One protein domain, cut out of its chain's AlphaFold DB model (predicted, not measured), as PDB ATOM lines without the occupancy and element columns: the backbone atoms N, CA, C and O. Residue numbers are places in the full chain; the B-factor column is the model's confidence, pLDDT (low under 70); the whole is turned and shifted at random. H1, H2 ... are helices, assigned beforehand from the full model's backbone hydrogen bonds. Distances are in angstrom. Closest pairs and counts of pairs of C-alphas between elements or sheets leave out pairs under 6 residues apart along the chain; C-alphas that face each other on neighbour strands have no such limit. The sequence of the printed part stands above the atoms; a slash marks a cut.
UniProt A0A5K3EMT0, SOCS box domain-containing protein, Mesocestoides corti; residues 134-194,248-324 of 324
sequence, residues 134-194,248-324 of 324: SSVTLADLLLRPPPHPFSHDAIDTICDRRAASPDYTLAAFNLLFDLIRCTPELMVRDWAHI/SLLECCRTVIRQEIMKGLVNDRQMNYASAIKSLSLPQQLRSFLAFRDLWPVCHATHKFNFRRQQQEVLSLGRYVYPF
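What this domain is: This is residues 134 to 194 and 248 to 324 of the 324 residues of the protein "SOCS box domain-containing protein" of Mesocestoides corti (UniProt A0A5K3EMT0). The long helix H4 crosses one end of H3, and the short hairpin of H5 and H6 packs across H4. H1 sits between H3 and H5, H2 packs on H3, and H7 lies at the far end of the domain, touching no helix. The printed part has 138 residues with seven named helices, H1 to H7 in chain order, and no named strand; the class is all helix. It is compact, with a radius of gyration of the C-alphas of 16.0 A and spans of 50 by 37 by 28 A.

How they stand to each other: H4, residues 249 to 267, touches H3, residues 166 to 182, at a steep tilt of 66 degrees; the closest C-alphas, of Gln 259 and Cys 182, are 4.5 A apart. H4 touches H5, residues 273 to 279, about perpendicular at 81 degrees, closest at C-alphas Met 262 and Tyr 273, 7.1 A. H4 touches H6, residues 284 to 290, at 80 degrees, about perpendicular, closest at C-alphas Arg 254 and Leu 290, 6.5 A. H1, residues 138 to 143, touches H3, closest at C-alphas Leu 142 and Leu 179, 6.9 A. H2, residues 152 to 159, only just touches H3, with 3 pairs of C-alphas within 8 A, the closest Cys 159 and Ala 172, 7.3 A. H7, residues 307 to 316, is close to H6 but not clearly touching, at C-alphas Phe 307 and Phe 289, 7.0 A. Every O i to N i+4 pair is within hydrogen-bond range in H1, H2, H3, H5 and H6, against 14 of 15 in H4 and 4 of 6 in H7.

Where its parts are: H4 spans 28.1 A, H3 24.1 A and H7 15.3 A. H1 begins at C-alpha 138 (24.406, 9.102, -33.733), and H7 ends at C-alpha 316 (28.879, 43.589, -31.770).

The domain as a whole: The two farthest C-alphas, of Asp 190 and Gly 318, are 49.7 A apart. Residues 195 to 247 are not printed, a gap of 21.3 A between C-alphas 194 and 248. The link from H6 to H7 is long. Mean pLDDT of the printed part is 73.6; residues 184 to 192 and 306 to 324 are among those under 70.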
ATOM      1  N   SER A 134      27.312  -4.153 -32.197       55.56
ATOM      2  CA  SER A 134      26.275  -4.335 -31.179       55.56
ATOM      3  C   SER A 134      25.476  -3.075 -30.827       55.56
ATOM      4  O   SER A 134      24.384  -3.206 -30.280       55.56
ATOM      5  N   SER A 135      25.968  -1.869 -31.131       68.50
ATOM      6  CA  SER A 135      25.259  -0.615 -30.830       68.50
ATOM      7  C   SER A 135      25.744   0.525 -31.724       68.50
ATOM      8  O   SER A 135      26.846   1.041 -31.534       68.50
ATOM      9  N   VAL A 136      24.919   0.936 -32.686       78.06
ATOM     10  CA  VAL A 136      25.197   2.105 -33.530       78.06
ATOM     11  C   VAL A 136      24.794   3.375 -32.793       78.06
ATOM     12  O   VAL A 136      23.716   3.442 -32.207       78.06
ATOM     13  N   THR A 137      25.649   4.397 -32.833       84.06
ATOM     14  CA  THR A 137      25.386   5.703 -32.215       84.06
ATOM     15  C   THR A 137      25.094   6.786 -33.259       84.06
ATOM     16  O   THR A 137      25.407   6.639 -34.439       84.06
ATOM     17  N   LEU A 138      24.550   7.937 -32.837       85.56
ATOM     18  CA  LEU A 138      24.406   9.102 -33.733       85.56
ATOM     19  C   LEU A 138      25.754   9.588 -34.280       85.56
ATOM     20  O   LEU A 138      25.804  10.126 -35.383       85.56
ATOM     21  N   ALA A 139      26.840   9.410 -33.522       88.44
ATOM     22  CA  ALA A 139      28.170   9.770 -33.988       88.44
ATOM     23  C   ALA A 139      28.652   8.834 -35.097       88.44
ATOM     24  O   ALA A 139      29.226   9.315 -36.069       88.44
ATOM     25  N   ASP A 140      28.373   7.531 -34.995       86.25
ATOM     26  CA  ASP A 140      28.674   6.582 -36.070       86.25
ATOM     27  C   ASP A 140      27.977   6.984 -37.365       86.25
ATOM     28  O   ASP A 140      28.637   7.069 -38.396       86.25
ATOM     29  N   LEU A 141      26.680   7.306 -37.288       84.75
ATOM     30  CA  LEU A 141      25.879   7.735 -38.440       84.75
ATOM     31  C   LEU A 141      26.350   9.056 -39.045       84.75
ATOM     32  O   LEU A 141      26.325   9.232 -40.261       84.75
ATOM     33  N   LEU A 142      26.748  10.005 -38.195       88.06
ATOM     34  CA  LEU A 142      27.262  11.293 -38.641       88.06
ATOM     35  C   LEU A 142      28.613  11.132 -39.338       88.06
ATOM     36  O   LEU A 142      28.867  11.785 -40.344       88.06
ATOM     37  N   LEU A 143      29.499  10.313 -38.773       88.75
ATOM     38  CA  LEU A 143      30.868  10.175 -39.251       88.75
ATOM     39  C   LEU A 143      30.985   9.245 -40.454       88.75
ATOM     40  O   LEU A 143      31.869   9.457 -41.288       88.75
ATOM     41  N   ARG A 144      30.140   8.216 -40.539       84.06
ATOM     42  CA  ARG A 144      30.177   7.219 -41.604       84.06
ATOM     43  C   ARG A 144      28.769   6.894 -42.093       84.06
ATOM     44  O   ARG A 144      27.905   6.569 -41.279       84.06
ATOM     45  N   PRO A 145      28.546   6.881 -43.417       76.31
ATOM     46  CA  PRO A 145      27.352   6.246 -43.941       76.31
ATOM     47  C   PRO A 145      27.341   4.763 -43.521       76.31
ATOM     48  O   PRO A 145      28.381   4.098 -43.601       76.31
ATOM     49  N   PRO A 146      26.203   4.225 -43.056       74.69
ATOM     50  CA  PRO A 146      26.111   2.814 -42.700       74.69
ATOM     51  C   PRO A 146      26.303   1.934 -43.948       74.69
ATOM     52  O   PRO A 146      25.917   2.327 -45.046       74.69
ATOM     53  N   PRO A 147      26.878   0.726 -43.826       68.81
ATOM     54  CA  PRO A 147      27.099  -0.151 -44.979       68.81
ATOM     55  C   PRO A 147      25.799  -0.755 -45.536       68.81
ATOM     56  O   PRO A 147      25.755  -1.159 -46.698       68.81
ATOM     57  N   HIS A 148      24.754  -0.829 -44.710       70.81
ATOM     58  CA  HIS A 148      23.452  -1.399 -45.038       70.81
ATOM     59  C   HIS A 148      22.333  -0.538 -44.431       70.81
ATOM     60  O   HIS A 148      22.571   0.097 -43.401       70.81
ATOM     61  N   PRO A 149      21.124  -0.543 -45.024       72.94
ATOM     62  CA  PRO A 149      19.945   0.063 -44.414       72.94
ATOM     63  C   PRO A 149      19.687  -0.488 -43.008       72.94
ATOM     64  O   PRO A 149      19.888  -1.679 -42.756       72.94
ATOM     65  N   PHE A 150      19.218   0.369 -42.108       70.62
ATOM     66  CA  PHE A 150      18.851  -0.011 -40.750       70.62
ATOM     67  C   PHE A 150      17.476  -0.672 -40.696       70.62
ATOM     68  O   PHE A 150      16.569  -0.347 -41.463       70.62
ATOM     69  N   SER A 151      17.309  -1.578 -39.733       69.75
ATOM     70  CA  SER A 151      15.981  -1.969 -39.266       69.75
ATOM     71  C   SER A 151      15.387  -0.861 -38.391       69.75
ATOM     72  O   SER A 151      16.115  -0.044 -37.820       69.75
ATOM     73  N   HIS A 152      14.062  -0.851 -38.250       70.00
ATOM     74  CA  HIS A 152      13.381   0.066 -37.332       70.00
ATOM     75  C   HIS A 152      13.894  -0.115 -35.885       70.00
ATOM     76  O   HIS A 152      14.223   0.869 -35.232       70.00
ATOM     77  N   ASP A 153      14.131  -1.354 -35.444       70.31
ATOM     78  CA  ASP A 153      14.646  -1.670 -34.098       70.31
ATOM     79  C   ASP A 153      16.018  -1.031 -33.783       70.31
ATOM     80  O   ASP A 153      16.317  -0.662 -32.642       70.31
ATOM     81  N   ALA A 154      16.879  -0.878 -34.795       72.50
ATOM     82  CA  ALA A 154      18.171  -0.216 -34.623       72.50
ATOM     83  C   ALA A 154      18.002   1.296 -34.393       72.50
ATOM     84  O   ALA A 154      18.741   1.893 -33.606       72.50
ATOM     85  N   ILE A 155      17.008   1.908 -35.044       73.12
ATOM     86  CA  ILE A 155      16.654   3.317 -34.858       73.12
ATOM     87  C   ILE A 155      16.065   3.538 -33.460       73.12
ATOM     88  O   ILE A 155      16.461   4.493 -32.782       73.12
ATOM     89  N   ASP A 156      15.207   2.627 -32.999       71.06
ATOM     90  CA  ASP A 156      14.659   2.642 -31.640       71.06
ATOM     91  C   ASP A 156      15.788   2.635 -30.608       71.06
ATOM     92  O   ASP A 156      15.796   3.460 -29.699       71.06
ATOM     93  N   THR A 157      16.806   1.793 -30.803       73.38
ATOM     94  CA  THR A 157      17.969   1.695 -29.904       73.38
ATOM     95  C   THR A 157      18.794   2.990 -29.858       73.38
ATOM     96  O   THR A 157      19.233   3.409 -28.789       73.38
ATOM     97  N   ILE A 158      18.979   3.674 -30.995       73.94
ATOM     98  CA  ILE A 158      19.681   4.976 -31.056       73.94
ATOM     99  C   ILE A 158      18.937   6.051 -30.241       73.94
ATOM    100  O   ILE A 158      19.550   6.977 -29.678       73.94
ATOM    101  N   CYS A 159      17.611   5.929 -30.205       66.88
ATOM    102  CA  CYS A 159      16.691   6.893 -29.626       66.88
ATOM    103  C   CYS A 159      16.204   6.524 -28.221       66.88
ATOM    104  O   CYS A 159      15.636   7.396 -27.561       66.88
ATOM    105  N   ASP A 160      16.428   5.292 -27.746       65.31
ATOM    106  CA  ASP A 160      16.045   4.842 -26.406       65.31
ATOM    107  C   ASP A 160      16.939   5.531 -25.366       65.31
ATOM    108  O   ASP A 160      17.993   5.052 -24.945       65.31
ATOM    109  N   ARG A 161      16.536   6.752 -25.011       63.00
ATOM    110  CA  ARG A 161      17.238   7.641 -24.086       63.00
ATOM    111  C   ARG A 161      16.333   8.004 -22.919       63.00
ATOM    112  O   ARG A 161      16.227   9.174 -22.569       63.00
ATOM    113  N   ARG A 162      15.717   6.995 -22.287       53.03
ATOM    114  CA  ARG A 162      14.793   7.130 -21.134       53.03
ATOM    115  C   ARG A 162      15.313   7.979 -19.961       53.03
ATOM    116  O   ARG A 162      14.528   8.370 -19.109       53.03
ATOM    117  N   ALA A 163      16.615   8.267 -19.901       54.91
ATOM    118  CA  ALA A 163      17.235   9.108 -18.873       54.91
ATOM    119  C   ALA A 163      17.613  10.533 -19.346       54.91
ATOM    120  O   ALA A 163      18.198  11.291 -18.573       54.91
ATOM    121  N   ALA A 164      17.343  10.907 -20.600       68.62
ATOM    122  CA  ALA A 164      17.743  12.197 -21.162       68.62
ATOM    123  C   ALA A 164      16.650  13.275 -21.047       68.62
ATOM    124  O   ALA A 164      15.460  12.982 -20.969       68.62
ATOM    125  N   SER A 165      17.057  14.549 -21.052       76.50
ATOM    126  CA  SER A 165      16.123  15.680 -21.034       76.50
ATOM    127  C   SER A 165      15.325  15.780 -22.347       76.50
ATOM    128  O   SER A 165      15.836  15.396 -23.402       76.50
ATOM    129  N   PRO A 166      14.104  16.355 -22.335       76.00
ATOM    130  CA  PRO A 166      13.290  16.503 -23.547       76.00
ATOM    131  C   PRO A 166      14.002  17.315 -24.642       76.00
ATOM    132  O   PRO A 166      13.932  16.958 -25.817       76.00
ATOM    133  N   ASP A 167      14.758  18.348 -24.260       77.38
ATOM    134  CA  ASP A 167      15.606  19.135 -25.168       77.38
ATOM    135  C   ASP A 167      16.649  18.269 -25.888       77.38
ATOM    136  O   ASP A 167      16.893  18.424 -27.086       77.38
ATOM    137  N   TYR A 168      17.290  17.363 -25.147       79.81
ATOM    138  CA  TYR A 168      18.320  16.482 -25.682       79.81
ATOM    139  C   TYR A 168      17.724  15.448 -26.635       79.81
ATOM    140  O   TYR A 168      18.272  15.211 -27.712       79.81
ATOM    141  N   THR A 169      16.579  14.874 -26.264       78.25
ATOM    142  CA  THR A 169      15.824  13.929 -27.092       78.25
ATOM    143  C   THR A 169      15.359  14.579 -28.395       78.25
ATOM    144  O   THR A 169      15.562  14.018 -29.471       78.25
ATOM    145  N   LEU A 170      14.830  15.805 -28.336       78.50
ATOM    146  CA  LEU A 170      14.431  16.552 -29.527       78.50
ATOM    147  C   LEU A 170      15.625  16.850 -30.449       78.50
ATOM    148  O   LEU A 170      15.524  16.671 -31.663       78.50
ATOM    149  N   ALA A 171      16.768  17.265 -29.895       81.25
ATOM    150  CA  ALA A 171      17.988  17.487 -30.673       81.25
ATOM    151  C   ALA A 171      18.505  16.190 -31.322       81.25
ATOM    152  O   ALA A 171      18.888  16.195 -32.491       81.25
ATOM    153  N   ALA A 172      18.449  15.067 -30.602       82.44
ATOM    154  CA  ALA A 172      18.817  13.756 -31.125       82.44
ATOM    155  C   ALA A 172      17.924  13.341 -32.308       82.44
ATOM    156  O   ALA A 172      18.454  12.937 -33.345       82.44
ATOM    157  N   PHE A 173      16.600  13.512 -32.197       81.44
ATOM    158  CA  PHE A 173      15.673  13.258 -33.306       81.44
ATOM    159  C   PHE A 173      15.925  14.186 -34.492       81.44
ATOM    160  O   PHE A 173      15.972  13.723 -35.627       81.44
ATOM    161  N   ASN A 174      16.138  15.481 -34.246       84.56
ATOM    162  CA  ASN A 174      16.435  16.433 -35.313       84.56
ATOM    163  C   ASN A 174      17.695  16.050 -36.086       84.56
ATOM    164  O   ASN A 174      17.675  16.066 -37.315       84.56
ATOM    165  N   LEU A 175      18.767  15.673 -35.383       87.38
ATOM    166  CA  LEU A 175      19.989  15.200 -36.019       87.38
ATOM    167  C   LEU A 175      19.747  13.916 -36.814       87.38
ATOM    168  O   LEU A 175      20.139  13.851 -37.975       87.38
ATOM    169  N   LEU A 176      19.085  12.921 -36.222       85.88
ATOM    170  CA  LEU A 176      18.784  11.655 -36.888       85.88
ATOM    171  C   LEU A 176      17.980  11.869 -38.177       85.88
ATOM    172  O   LEU A 176      18.345  11.352 -39.228       85.88
ATOM    173  N   PHE A 177      16.905  12.651 -38.116       84.88
ATOM    174  CA  PHE A 177      16.049  12.920 -39.268       84.88
ATOM    175  C   PHE A 177      16.763  13.739 -40.348       84.88
ATOM    176  O   PHE A 177      16.576  13.479 -41.539       84.88
ATOM    177  N   ASP A 178      17.636  14.676 -39.969       86.44
ATOM    178  CA  ASP A 178      18.497  15.362 -40.933       86.44
ATOM    179  C   ASP A 178      19.533  14.426 -41.564       86.44
ATOM    180  O   ASP A 178      19.796  14.554 -42.761       86.44
ATOM    181  N   LEU A 179      20.100  13.481 -40.808       86.50
ATOM    182  CA  LEU A 179      20.999  12.458 -41.346       86.50
ATOM    183  C   LEU A 179      20.260  11.562 -42.342       86.50
ATOM    184  O   LEU A 179      20.711  11.447 -43.476       86.50
ATOM    185  N   ILE A 180      19.071  11.056 -41.995       82.81
ATOM    186  CA  ILE A 180      18.204  10.288 -42.908       82.81
ATOM    187  C   ILE A 180      17.941  11.072 -44.195       82.81
ATOM    188  O   ILE A 180      18.070  10.533 -45.293       82.81
ATOM    189  N   ARG A 181      17.636  12.369 -44.088       81.75
ATOM    190  CA  ARG A 181      17.421  13.230 -45.256       81.75
ATOM    191  C   ARG A 181      18.690  13.427 -46.089       81.75
ATOM    192  O   ARG A 181      18.600  13.587 -47.305       81.75
ATOM    193  N   CYS A 182      19.859  13.449 -45.455       80.88
ATOM    194  CA  CYS A 182      21.143  13.570 -46.142       80.88
ATOM    195  C   CYS A 182      21.610  12.247 -46.770       80.88
ATOM    196  O   CYS A 182      22.391  12.269 -47.717       80.88
ATOM    197  N   THR A 183      21.108  11.112 -46.286       77.38
ATOM    198  CA  THR A 183      21.458   9.767 -46.760       77.38
ATOM    199  C   THR A 183      20.230   8.862 -46.893       77.38
ATOM    200  O   THR A 183      20.112   7.866 -46.172       77.38
ATOM    201  N   PRO A 184      19.303   9.175 -47.816       65.00
ATOM    202  CA  PRO A 184      18.026   8.468 -47.915       65.00
ATOM    203  C   PRO A 184      18.193   6.988 -48.285       65.00
ATOM    204  O   PRO A 184      17.457   6.140 -47.792       65.00
ATOM    205  N   GLU A 185      19.203   6.657 -49.093       60.78
ATOM    206  CA  GLU A 185      19.474   5.288 -49.557       60.78
ATOM    207  C   GLU A 185      19.992   4.353 -48.450       60.78
ATOM    208  O   GLU A 185      20.009   3.134 -48.617       60.78
ATOM    209  N   LEU A 186      20.414   4.920 -47.316       59.62
ATOM    210  CA  LEU A 186      21.236   4.241 -46.320       59.62
ATOM    211  C   LEU A 186      20.513   3.944 -45.007       59.62
ATOM    212  O   LEU A 186      21.091   3.272 -44.162       59.62
ATOM    213  N   MET A 187      19.283   4.426 -44.801       58.16
ATOM    214  CA  MET A 187      18.601   4.237 -43.514       58.16
ATOM    215  C   MET A 187      17.362   3.350 -43.608       58.16
ATOM    216  O   MET A 187      17.365   2.328 -42.942       58.16
ATOM    217  N   VAL A 188      16.373   3.618 -44.467       60.38
ATOM    218  CA  VAL A 188      15.241   2.697 -44.714       60.38
ATOM    219  C   VAL A 188      14.674   2.988 -46.109       60.38
ATOM    220  O   VAL A 188      14.289   4.127 -46.373       60.38
ATOM    221  N   ARG A 189      14.599   1.997 -47.013       57.31
ATOM    222  CA  ARG A 189      14.095   2.197 -48.398       57.31
ATOM    223  C   ARG A 189      12.692   2.819 -48.439       57.31
ATOM    224  O   ARG A 189      12.399   3.602 -49.337       57.31
ATOM    225  N   ASP A 190      11.874   2.532 -47.434       64.06
ATOM    226  CA  ASP A 190      10.485   2.987 -47.349       64.06
ATOM    227  C   ASP A 190      10.348   4.446 -46.879       64.06
ATOM    228  O   ASP A 190       9.288   5.050 -47.031       64.06
ATOM    229  N   TRP A 191      11.411   5.051 -46.331       69.56
ATOM    230  CA  TRP A 191      11.337   6.396 -45.746       69.56
ATOM    231  C   TRP A 191      11.654   7.518 -46.729       69.56
ATOM    232  O   TRP A 191      11.254   8.660 -46.505       69.56
ATOM    233  N   ALA A 192      12.313   7.205 -47.848       65.25
ATOM    234  CA  ALA A 192      12.627   8.177 -48.895       65.25
ATOM    235  C   ALA A 192      11.370   8.820 -49.519       65.25
ATOM    236  O   ALA A 192      11.452   9.900 -50.104       65.25
ATOM    237  N   HIS A 193      10.210   8.167 -49.380       72.50
ATOM    238  CA  HIS A 193       8.940   8.575 -49.981       72.50
ATOM    239  C   HIS A 193       7.850   8.921 -48.957       72.50
ATOM    240  O   HIS A 193       6.691   9.095 -49.336       72.50
ATOM    241  N   ILE A 194       8.192   9.039 -47.669       78.81
ATOM    242  CA  ILE A 194       7.218   9.424 -46.642       78.81
ATOM    243  C   ILE A 194       6.739  10.855 -46.907       78.81
ATOM    244  O   ILE A 194       7.511  11.814 -46.880       78.81
ATOM    245  N   SER A 248      14.838  27.960 -44.680       74.62
ATOM    246  CA  SER A 248      15.441  29.009 -45.493       74.62
ATOM    247  C   SER A 248      16.159  28.404 -46.706       74.62
ATOM    248  O   SER A 248      16.629  27.264 -46.665       74.62
ATOM    249  N   LEU A 249      16.333  29.192 -47.774       76.50
ATOM    250  CA  LEU A 249      17.149  28.790 -48.930       76.50
ATOM    251  C   LEU A 249      18.539  28.297 -48.492       76.50
ATOM    252  O   LEU A 249      19.036  27.294 -48.997       76.50
ATOM    253  N   LEU A 250      19.124  28.963 -47.494       80.00
ATOM    254  CA  LEU A 250      20.404  28.599 -46.898       80.00
ATOM    255  C   LEU A 250      20.385  27.176 -46.304       80.00
ATOM    256  O   LEU A 250      21.314  26.400 -46.526       80.00
ATOM    257  N   GLU A 251      19.326  26.799 -45.586       76.88
ATOM    258  CA  GLU A 251      19.170  25.453 -45.019       76.88
ATOM    259  C   GLU A 251      18.856  24.392 -46.087       76.88
ATOM    260  O   GLU A 251      19.274  23.240 -45.942       76.88
ATOM    261  N   CYS A 252      18.183  24.763 -47.179       80.69
ATOM    262  CA  CYS A 252      18.021  23.896 -48.347       80.69
ATOM    263  C   CYS A 252      19.374  23.610 -49.016       80.69
ATOM    264  O   CYS A 252      19.738  22.443 -49.172       80.69
ATOM    265  N   CYS A 253      20.158  24.650 -49.324       84.38
ATOM    266  CA  CYS A 253      21.509  24.504 -49.873       84.38
ATOM    267  C   CYS A 253      22.398  23.654 -48.962       84.38
ATOM    268  O   CYS A 253      23.106  22.769 -49.437       84.38
ATOM    269  N   ARG A 254      22.319  23.872 -47.642       87.06
ATOM    270  CA  ARG A 254      23.047  23.077 -46.648       87.06
ATOM    271  C   ARG A 254      22.798  21.587 -46.805       87.06
ATOM    272  O   ARG A 254      23.746  20.811 -46.798       87.06
ATOM    273  N   THR A 255      21.539  21.181 -46.917       85.06
ATOM    274  CA  THR A 255      21.208  19.763 -47.048       85.06
ATOM    275  C   THR A 255      21.676  19.187 -48.367       85.06
ATOM    276  O   THR A 255      22.224  18.094 -48.349       85.06
ATOM    277  N   VAL A 256      21.533  19.914 -49.475       86.81
ATOM    278  CA  VAL A 256      22.033  19.441 -50.775       86.81
ATOM    279  C   VAL A 256      23.548  19.219 -50.720       86.81
ATOM    280  O   VAL A 256      24.030  18.161 -51.109       86.81
ATOM    281  N   ILE A 257      24.308  20.156 -50.144       90.12
ATOM    282  CA  ILE A 257      25.764  20.001 -49.993       90.12
ATOM    283  C   ILE A 257      26.097  18.800 -49.096       90.12
ATOM    284  O   ILE A 257      26.974  18.003 -49.423       90.12
ATOM    285  N   ARG A 258      25.391  18.637 -47.969       90.62
ATOM    286  CA  ARG A 258      25.578  17.493 -47.062       90.62
ATOM    287  C   ARG A 258      25.288  16.159 -47.757       90.62
ATOM    288  O   ARG A 258      26.055  15.223 -47.558       90.62
ATOM    289  N   GLN A 259      24.245  16.085 -48.586       87.44
ATOM    290  CA  GLN A 259      23.917  14.900 -49.385       87.44
ATOM    291  C   GLN A 259      25.060  14.521 -50.324       87.44
ATOM    292  O   GLN A 259      25.474  13.367 -50.339       87.44
ATOM    293  N   GLU A 260      25.605  15.484 -51.068       87.94
ATOM    294  CA  GLU A 260      26.708  15.217 -51.997       87.94
ATOM    295  C   GLU A 260      27.978  14.745 -51.275       87.94
ATOM    296  O   GLU A 260      28.622  13.797 -51.721       87.94
ATOM    297  N   ILE A 261      28.299  15.323 -50.109       89.38
ATOM    298  CA  ILE A 261      29.422  14.847 -49.284       89.38
ATOM    299  C   ILE A 261      29.181  13.399 -48.840       89.38
ATOM    300  O   ILE A 261      30.058  12.554 -49.006       89.38
ATOM    301  N   MET A 262      27.996  13.092 -48.305       84.81
ATOM    302  CA  MET A 262      27.692  11.744 -47.819       84.81
ATOM    303  C   MET A 262      27.687  10.702 -48.945       84.81
ATOM    304  O   MET A 262      28.198   9.604 -48.744       84.81
ATOM    305  N   LYS A 263      27.186  11.045 -50.141       83.00
ATOM    306  CA  LYS A 263      27.285  10.186 -51.335       83.00
ATOM    307  C   LYS A 263      28.740   9.883 -51.695       83.00
ATOM    308  O   LYS A 263      29.063   8.741 -52.008       83.00
ATOM    309  N   GLY A 264      29.625  10.878 -51.610       83.31
ATOM    310  CA  GLY A 264      31.062  10.683 -51.814       83.31
ATOM    311  C   GLY A 264      31.671   9.667 -50.842       83.31
ATOM    312  O   GLY A 264      32.427   8.793 -51.261       83.31
ATOM    313  N   LEU A 265      31.279   9.716 -49.565       83.00
ATOM    314  CA  LEU A 265      31.769   8.799 -48.523       83.00
ATOM    315  C   LEU A 265      31.316   7.347 -48.707       83.00
ATOM    316  O   LEU A 265      31.993   6.430 -48.255       83.00
ATOM    317  N   VAL A 266      30.180   7.107 -49.368       76.25
ATOM    318  CA  VAL A 266      29.757   5.735 -49.708       76.25
ATOM    319  C   VAL A 266      30.763   5.080 -50.654       76.25
ATOM    320  O   VAL A 266      31.035   3.882 -50.542       76.25
ATOM    321  N   ASN A 267      31.339   5.875 -51.559       72.88
ATOM    322  CA  ASN A 267      32.313   5.416 -52.542       72.88
ATOM    323  C   ASN A 267      33.734   5.331 -51.959       72.88
ATOM    324  O   ASN A 267      34.496   4.453 -52.360       72.88
ATOM    325  N   ASP A 268      34.076   6.194 -50.996       74.75
ATOM    326  CA  ASP A 268      35.375   6.211 -50.315       74.75
ATOM    327  C   ASP A 268      35.257   5.815 -48.834       74.75
ATOM    328  O   ASP A 268      35.060   6.644 -47.945       74.75
ATOM    329  N   ARG A 269      35.434   4.518 -48.566       68.31
ATOM    330  CA  ARG A 269      35.324   3.937 -47.217       68.31
ATOM    331  C   ARG A 269      36.469   4.306 -46.270       68.31
ATOM    332  O   ARG A 269      36.391   3.957 -45.092       68.31
ATOM    333  N   GLN A 270      37.540   4.934 -46.758       73.44
ATOM    334  CA  GLN A 270      38.667   5.346 -45.913       73.44
ATOM    335  C   GLN A 270      38.460   6.745 -45.328       73.44
ATOM    336  O   GLN A 270      39.045   7.083 -44.298       73.44
ATOM    337  N   MET A 271      37.601   7.544 -45.956       81.19
ATOM    338  CA  MET A 271      37.296   8.902 -45.544       81.19
ATOM    339  C   MET A 271      36.079   8.925 -44.616       81.19
ATOM    340  O   MET A 271      35.149   8.133 -44.746       81.19
ATOM    341  N   ASN A 272      36.076   9.841 -43.650       87.75
ATOM    342  CA  ASN A 272      34.940  10.059 -42.766       87.75
ATOM    343  C   ASN A 272      34.381  11.467 -42.966       87.75
ATOM    344  O   ASN A 272      35.030  12.334 -43.546       87.75
ATOM    345  N   TYR A 273      33.172  11.717 -42.479       90.75
ATOM    346  CA  TYR A 273      32.503  12.995 -42.699       90.75
ATOM    347  C   TYR A 273      33.259  14.194 -42.113       90.75
ATOM    348  O   TYR A 273      33.330  15.256 -42.735       90.75
ATOM    349  N   ALA A 274      33.885  14.026 -40.947       90.69
ATOM    350  CA  ALA A 274      34.676  15.077 -40.322       90.69
ATOM    351  C   ALA A 274      35.944  15.395 -41.137       90.69
ATOM    352  O   ALA A 274      36.249  16.570 -41.368       90.69
ATOM    353  N   SER A 275      36.643  14.373 -41.643       87.31
ATOM    354  CA  SER A 275      37.798  14.559 -42.528       87.31
ATOM    355  C   SER A 275      37.396  15.109 -43.901       87.31
ATOM    356  O   SER A 275      38.114  15.950 -44.445       87.31
ATOM    357  N   ALA A 276      36.212  14.753 -44.405       89.69
ATOM    358  CA  ALA A 276      35.637  15.331 -45.614       89.69
ATOM    359  C   ALA A 276      35.340  16.812 -45.491       89.69
ATOM    360  O   ALA A 276      35.748  17.582 -46.350       89.69
ATOM    361  N   ILE A 277      34.724  17.255 -44.399       91.06
ATOM    362  CA  ILE A 277      34.547  18.691 -44.172       91.06
ATOM    363  C   ILE A 277      35.898  19.400 -44.031       91.06
ATOM    364  O   ILE A 277      36.062  20.515 -44.532       91.06
ATOM    365  N   LYS A 278      36.871  18.778 -43.354       88.38
ATOM    366  CA  LYS A 278      38.203  19.362 -43.146       88.38
ATOM    367  C   LYS A 278      38.962  19.574 -44.460       88.38
ATOM    368  O   LYS A 278      39.690  20.564 -44.562       88.38
ATOM    369  N   SER A 279      38.803  18.673 -45.432       88.25
ATOM    370  CA  SER A 279      39.485  18.741 -46.731       88.25
ATOM    371  C   SER A 279      38.889  19.786 -47.679       88.25
ATOM    372  O   SER A 279      39.571  20.235 -48.602       88.25
ATOM    373  N   LEU A 280      37.652  20.237 -47.439       88.94
ATOM    374  CA  LEU A 280      37.042  21.303 -48.229       88.94
ATOM    375  C   LEU A 280      37.811  22.616 -48.045       88.94
ATOM    376  O   LEU A 280      38.012  23.094 -46.928       88.94
ATOM    377  N   SER A 281      38.163  23.270 -49.153       88.19
ATOM    378  CA  SER A 281      38.803  24.596 -49.166       88.19
ATOM    379  C   SER A 281      37.799  25.721 -48.868       88.19
ATOM    380  O   SER A 281      37.660  26.678 -49.622       88.19
ATOM    381  N   LEU A 282      37.052  25.577 -47.773       87.00
ATOM    382  CA  LEU A 282      36.019  26.508 -47.330       87.00
ATOM    383  C   LEU A 282      36.459  27.280 -46.078       87.00
ATOM    384  O   LEU A 282      37.163  26.712 -45.235       87.00
ATOM    385  N   PRO A 283      35.989  28.529 -45.899       86.12
ATOM    386  CA  PRO A 283      36.091  29.251 -44.637       86.12
ATOM    387  C   PRO A 283      35.527  28.456 -43.457       86.12
ATOM    388  O   PRO A 283      34.548  27.716 -43.589       86.12
ATOM    389  N   GLN A 284      36.095  28.682 -42.273       79.81
ATOM    390  CA  GLN A 284      35.756  27.939 -41.060       79.81
ATOM    391  C   GLN A 284      34.265  27.998 -40.689       79.81
ATOM    392  O   GLN A 284      33.672  27.007 -40.262       79.81
ATOM    393  N   GLN A 285      33.629  29.146 -40.925       78.50
ATOM    394  CA  GLN A 285      32.194  29.327 -40.699       78.50
ATOM    395  C   GLN A 285      31.351  28.381 -41.564       78.50
ATOM    396  O   GLN A 285      30.391  27.792 -41.071       78.50
ATOM    397  N   LEU A 286      31.731  28.177 -42.831       82.69
ATOM    398  CA  LEU A 286      31.033  27.254 -43.728       82.69
ATOM    399  C   LEU A 286      31.296  25.793 -43.351       82.69
ATOM    400  O   LEU A 286      30.376  24.982 -43.398       82.69
ATOM    401  N   ARG A 287      32.506  25.454 -42.890       86.12
ATOM    402  CA  ARG A 287      32.790  24.113 -42.350       86.12
ATOM    403  C   ARG A 287      31.920  23.809 -41.128       86.12
ATOM    404  O   ARG A 287      31.277  22.764 -41.073       86.12
ATOM    405  N   SER A 288      31.824  24.755 -40.194       81.69
ATOM    406  CA  SER A 288      30.955  24.644 -39.014       81.69
ATOM    407  C   SER A 288      29.474  24.539 -39.383       81.69
ATOM    408  O   SER A 288      28.745  23.758 -38.774       81.69
ATOM    409  N   PHE A 289      29.039  25.277 -40.406       82.81
ATOM    410  CA  PHE A 289      27.683  25.202 -40.943       82.81
ATOM    411  C   PHE A 289      27.357  23.820 -41.531       82.81
ATOM    412  O   PHE A 289      26.242  23.321 -41.372       82.81
ATOM    413  N   LEU A 290      28.326  23.160 -42.171       89.25
ATOM    414  CA  LEU A 290      28.149  21.823 -42.738       89.25
ATOM    415  C   LEU A 290      28.216  20.707 -41.677       89.25
ATOM    416  O   LEU A 290      27.518  19.714 -41.829       89.25
ATOM    417  N   ALA A 291      28.911  20.906 -40.555       87.62
ATOM    418  CA  ALA A 291      29.197  19.901 -39.517       87.62
ATOM    419  C   ALA A 291      28.030  19.473 -38.587       87.62
ATOM    420  O   ALA A 291      28.266  18.867 -37.544       87.62
ATOM    421  N   PHE A 292      26.772  19.795 -38.913       86.81
ATOM    422  CA  PHE A 292      25.577  19.491 -38.093       86.81
ATOM    423  C   PHE A 292      25.602  20.037 -36.652       86.81
ATOM    424  O   PHE A 292      24.783  19.636 -35.830       86.81
ATOM    425  N   ARG A 293      26.505  20.976 -36.338       83.19
ATOM    426  CA  ARG A 293      26.745  21.468 -34.966       83.19
ATOM    427  C   ARG A 293      25.515  22.072 -34.302       83.19
ATOM    428  O   ARG A 293      25.367  21.972 -33.091       83.19
ATOM    429  N   ASP A 294      24.644  22.685 -35.094       78.81
ATOM    430  CA  ASP A 294      23.378  23.269 -34.649       78.81
ATOM    431  C   ASP A 294      22.355  22.225 -34.176       78.81
ATOM    432  O   ASP A 294      21.402  22.569 -33.483       78.81
ATOM    433  N   LEU A 295      22.564  20.956 -34.533       83.56
ATOM    434  CA  LEU A 295      21.665  19.841 -34.244       83.56
ATOM    435  C   LEU A 295      22.258  18.855 -33.235       83.56
ATOM    436  O   LEU A 295      21.620  17.859 -32.911       83.56
ATOM    437  N   TRP A 296      23.480  19.085 -32.744       87.25
ATOM    438  CA  TRP A 296      24.111  18.153 -31.815       87.25
ATOM    439  C   TRP A 296      23.309  18.056 -30.510       87.25
ATOM    440  O   TRP A 296      23.082  19.079 -29.857       87.25
ATOM    441  N   PRO A 297      22.912  16.845 -30.076       85.56
ATOM    442  CA  PRO A 297      22.316  16.670 -28.764       85.56
ATOM    443  C   PRO A 297      23.365  16.958 -27.686       85.56
ATOM    444  O   PRO A 297      24.355  16.236 -27.539       85.56
ATOM    445  N   VAL A 298      23.153  18.040 -26.933       85.31
ATOM    446  CA  VAL A 298      24.075  18.508 -25.893       85.31
ATOM    447  C   VAL A 298      23.459  18.430 -24.503       85.31
ATOM    448  O   VAL A 298      22.379  18.961 -24.258       85.31
ATOM    449  N   CYS A 299      24.159  17.765 -23.584       79.69
ATOM    450  CA  CYS A 299      23.800  17.716 -22.166       79.69
ATOM    451  C   CYS A 299      24.326  18.940 -21.394       79.69
ATOM    452  O   CYS A 299      23.684  19.384 -20.447       79.69
ATOM    453  N   HIS A 300      25.449  19.527 -21.825       78.12
ATOM    454  CA  HIS A 300      26.006  20.750 -21.246       78.12
ATOM    455  C   HIS A 300      25.562  21.983 -22.034       78.12
ATOM    456  O   HIS A 300      25.730  22.055 -23.254       78.12
ATOM    457  N   ALA A 301      25.015  22.980 -21.334       77.06
ATOM    458  CA  ALA A 301      24.532  24.215 -21.952       77.06
ATOM    459  C   ALA A 301      25.647  25.008 -22.654       77.06
ATOM    460  O   ALA A 301      25.383  25.659 -23.662       77.06
ATOM    461  N   THR A 302      26.885  24.910 -22.159       78.44
ATOM    462  CA  THR A 302      28.077  25.538 -22.747       78.44
ATOM    463  C   THR A 302      28.335  25.072 -24.176       78.44
ATOM    464  O   THR A 302      28.780  25.863 -24.993       78.44
ATOM    465  N   HIS A 303      27.976  23.832 -24.517       83.31
ATOM    466  CA  HIS A 303      28.149  23.270 -25.856       83.31
ATOM    467  C   HIS A 303      26.992  23.571 -26.819       83.31
ATOM    468  O   HIS A 303      27.008  23.087 -27.949       83.31
ATOM    469  N   LYS A 304      25.961  24.334 -26.421       78.00
ATOM    470  CA  LYS A 304      24.870  24.702 -27.340       78.00
ATOM    471  C   LYS A 304      25.405  25.652 -28.421       78.00
ATOM    472  O   LYS A 304      25.704  26.811 -28.146       78.00
ATOM    473  N   PHE A 305      25.478  25.182 -29.668       70.62
ATOM    474  CA  PHE A 305      25.926  25.984 -30.811       70.62
ATOM    475  C   PHE A 305      24.738  26.587 -31.565       70.62
ATOM    476  O   PHE A 305      23.853  25.867 -32.019       70.62
ATOM    477  N   ASN A 306      24.733  27.910 -31.755       63.03
ATOM    478  CA  ASN A 306      23.740  28.589 -32.589       63.03
ATOM    479  C   ASN A 306      24.433  29.387 -33.700       63.03
ATOM    480  O   ASN A 306      25.044  30.428 -33.455       63.03
ATOM    481  N   PHE A 307      24.305  28.894 -34.933       58.09
ATOM    482  CA  PHE A 307      24.915  29.494 -36.120       58.09
ATOM    483  C   PHE A 307      24.458  30.943 -36.359       58.09
ATOM    484  O   PHE A 307      25.261  31.793 -36.737       58.09
ATOM    485  N   ARG A 308      23.184  31.263 -36.086       56.00
ATOM    486  CA  ARG A 308      22.641  32.621 -36.272       56.00
ATOM    487  C   ARG A 308      23.116  33.583 -35.178       56.00
ATOM    488  O   ARG A 308      23.313  34.765 -35.442       56.00
ATOM    489  N   ARG A 309      23.371  33.076 -33.968       51.69
ATOM    490  CA  ARG A 309      23.903  33.872 -32.851       51.69
ATOM    491  C   ARG A 309      25.377  34.252 -33.051       51.69
ATOM    492  O   ARG A 309      25.755  35.370 -32.716       51.69
ATOM    493  N   GLN A 310      26.173  33.395 -33.701       48.44
ATOM    494  CA  GLN A 310      27.547  33.742 -34.095       48.44
ATOM    495  C   GLN A 310      27.610  34.942 -35.056       48.44
ATOM    496  O   GLN A 310      28.544  35.730 -34.962       48.44
ATOM    497  N   GLN A 311      26.618  35.150 -35.933       46.69
ATOM    498  CA  GLN A 311      26.578  36.352 -36.784       46.69
ATOM    499  C   GLN A 311      26.368  37.644 -35.974       46.69
ATOM    500  O   GLN A 311      26.962  38.667 -36.302       46.69
ATOM    501  N   GLN A 312      25.557  37.607 -34.910       42.28
ATOM    502  CA  GLN A 312      25.278  38.782 -34.074       42.28
ATOM    503  C   GLN A 312      26.438  39.134 -33.130       42.28
ATOM    504  O   GLN A 312      26.743  40.314 -32.952       42.28
ATOM    505  N   GLU A 313      27.120  38.138 -32.559       40.72
ATOM    506  CA  GLU A 313      28.280  38.360 -31.679       40.72
ATOM    507  C   GLU A 313      29.510  38.868 -32.467       40.72
ATOM    508  O   GLU A 313      30.226  39.745 -31.988       40.72
ATOM    509  N   VAL A 314      29.699  38.430 -33.722       44.09
ATOM    510  CA  VAL A 314      30.777  38.927 -34.608       44.09
ATOM    511  C   VAL A 314      30.588  40.399 -35.007       44.09
ATOM    512  O   VAL A 314      31.573  41.097 -35.241       44.09
ATOM    513  N   LEU A 315      29.347  40.894 -35.060       37.72
ATOM    514  CA  LEU A 315      29.038  42.288 -35.408       37.72
ATOM    515  C   LEU A 315      29.099  43.254 -34.214       37.72
ATOM    516  O   LEU A 315      29.223  44.458 -34.421       37.72
ATOM    517  N   SER A 316      29.002  42.756 -32.978       33.84
ATOM    518  CA  SER A 316      28.879  43.589 -31.770       33.84
ATOM    519  C   SER A 316      30.152  43.661 -30.926       33.84
ATOM    520  O   SER A 316      30.336  44.626 -30.186       33.84
ATOM    521  N   LEU A 317      31.070  42.702 -31.061       34.62
ATOM    522  CA  LEU A 317      32.341  42.696 -30.342       34.62
ATOM    523  C   LEU A 317      33.476  42.345 -31.303       34.62
ATOM    524  O   LEU A 317      33.663  41.195 -31.705       34.62
ATOM    525  N   GLY A 318      34.276  43.352 -31.653       34.41
ATOM    526  CA  GLY A 318      35.570  43.127 -32.282       34.41
ATOM    527  C   GLY A 318      36.419  42.235 -31.375       34.41
ATOM    528  O   GLY A 318      36.930  42.711 -30.367       34.41
ATOM    529  N   ARG A 319      36.581  40.965 -31.776       35.41
ATOM    530  CA  ARG A 319      37.267  39.849 -31.089       35.41
ATOM    531  C   ARG A 319      36.386  38.993 -30.171       35.41
ATOM    532  O   ARG A 319      36.560  39.000 -28.963       35.41
ATOM    533  N   TYR A 320      35.632  38.084 -30.780       31.91
ATOM    534  CA  TYR A 320      35.665  36.674 -30.374       31.91
ATOM    535  C   TYR A 320      35.770  35.809 -31.629       31.91
ATOM    536  O   TYR A 320      34.785  35.346 -32.197       31.91
ATOM    537  N   VAL A 321      37.007  35.611 -32.090       31.55
ATOM    538  CA  VAL A 321      37.314  34.475 -32.958       31.55
ATOM    539  C   VAL A 321      37.259  33.260 -32.046       31.55
ATOM    540  O   VAL A 321      38.216  32.980 -31.331       31.55
ATOM    541  N   TYR A 322      36.123  32.569 -32.025       36.78
ATOM    542  CA  TYR A 322      36.123  31.168 -31.630       36.78
ATOM    543  C   TYR A 322      37.049  30.433 -32.608       36.78
ATOM    544  O   TYR A 322      36.752  30.422 -33.806       36.78
ATOM    545  N   PRO A 323      38.170  29.847 -32.158       31.73
ATOM    546  CA  PRO A 323      38.912  28.932 -32.996       31.73
ATOM    547  C   PRO A 323      38.160  27.602 -32.906       31.73
ATOM    548  O   PRO A 323      38.392  26.833 -31.983       31.73
ATOM    549  N   PHE A 324      37.182  27.377 -33.783       43.03
ATOM    550  CA  PHE A 324      36.618  26.045 -34.010       43.03
ATOM    551  C   PHE A 324      36.518  25.777 -35.477       43.03
ATOM    552  O   PHE A 324      35.736  26.507 -36.128       43.03
TER     553      PHE A 324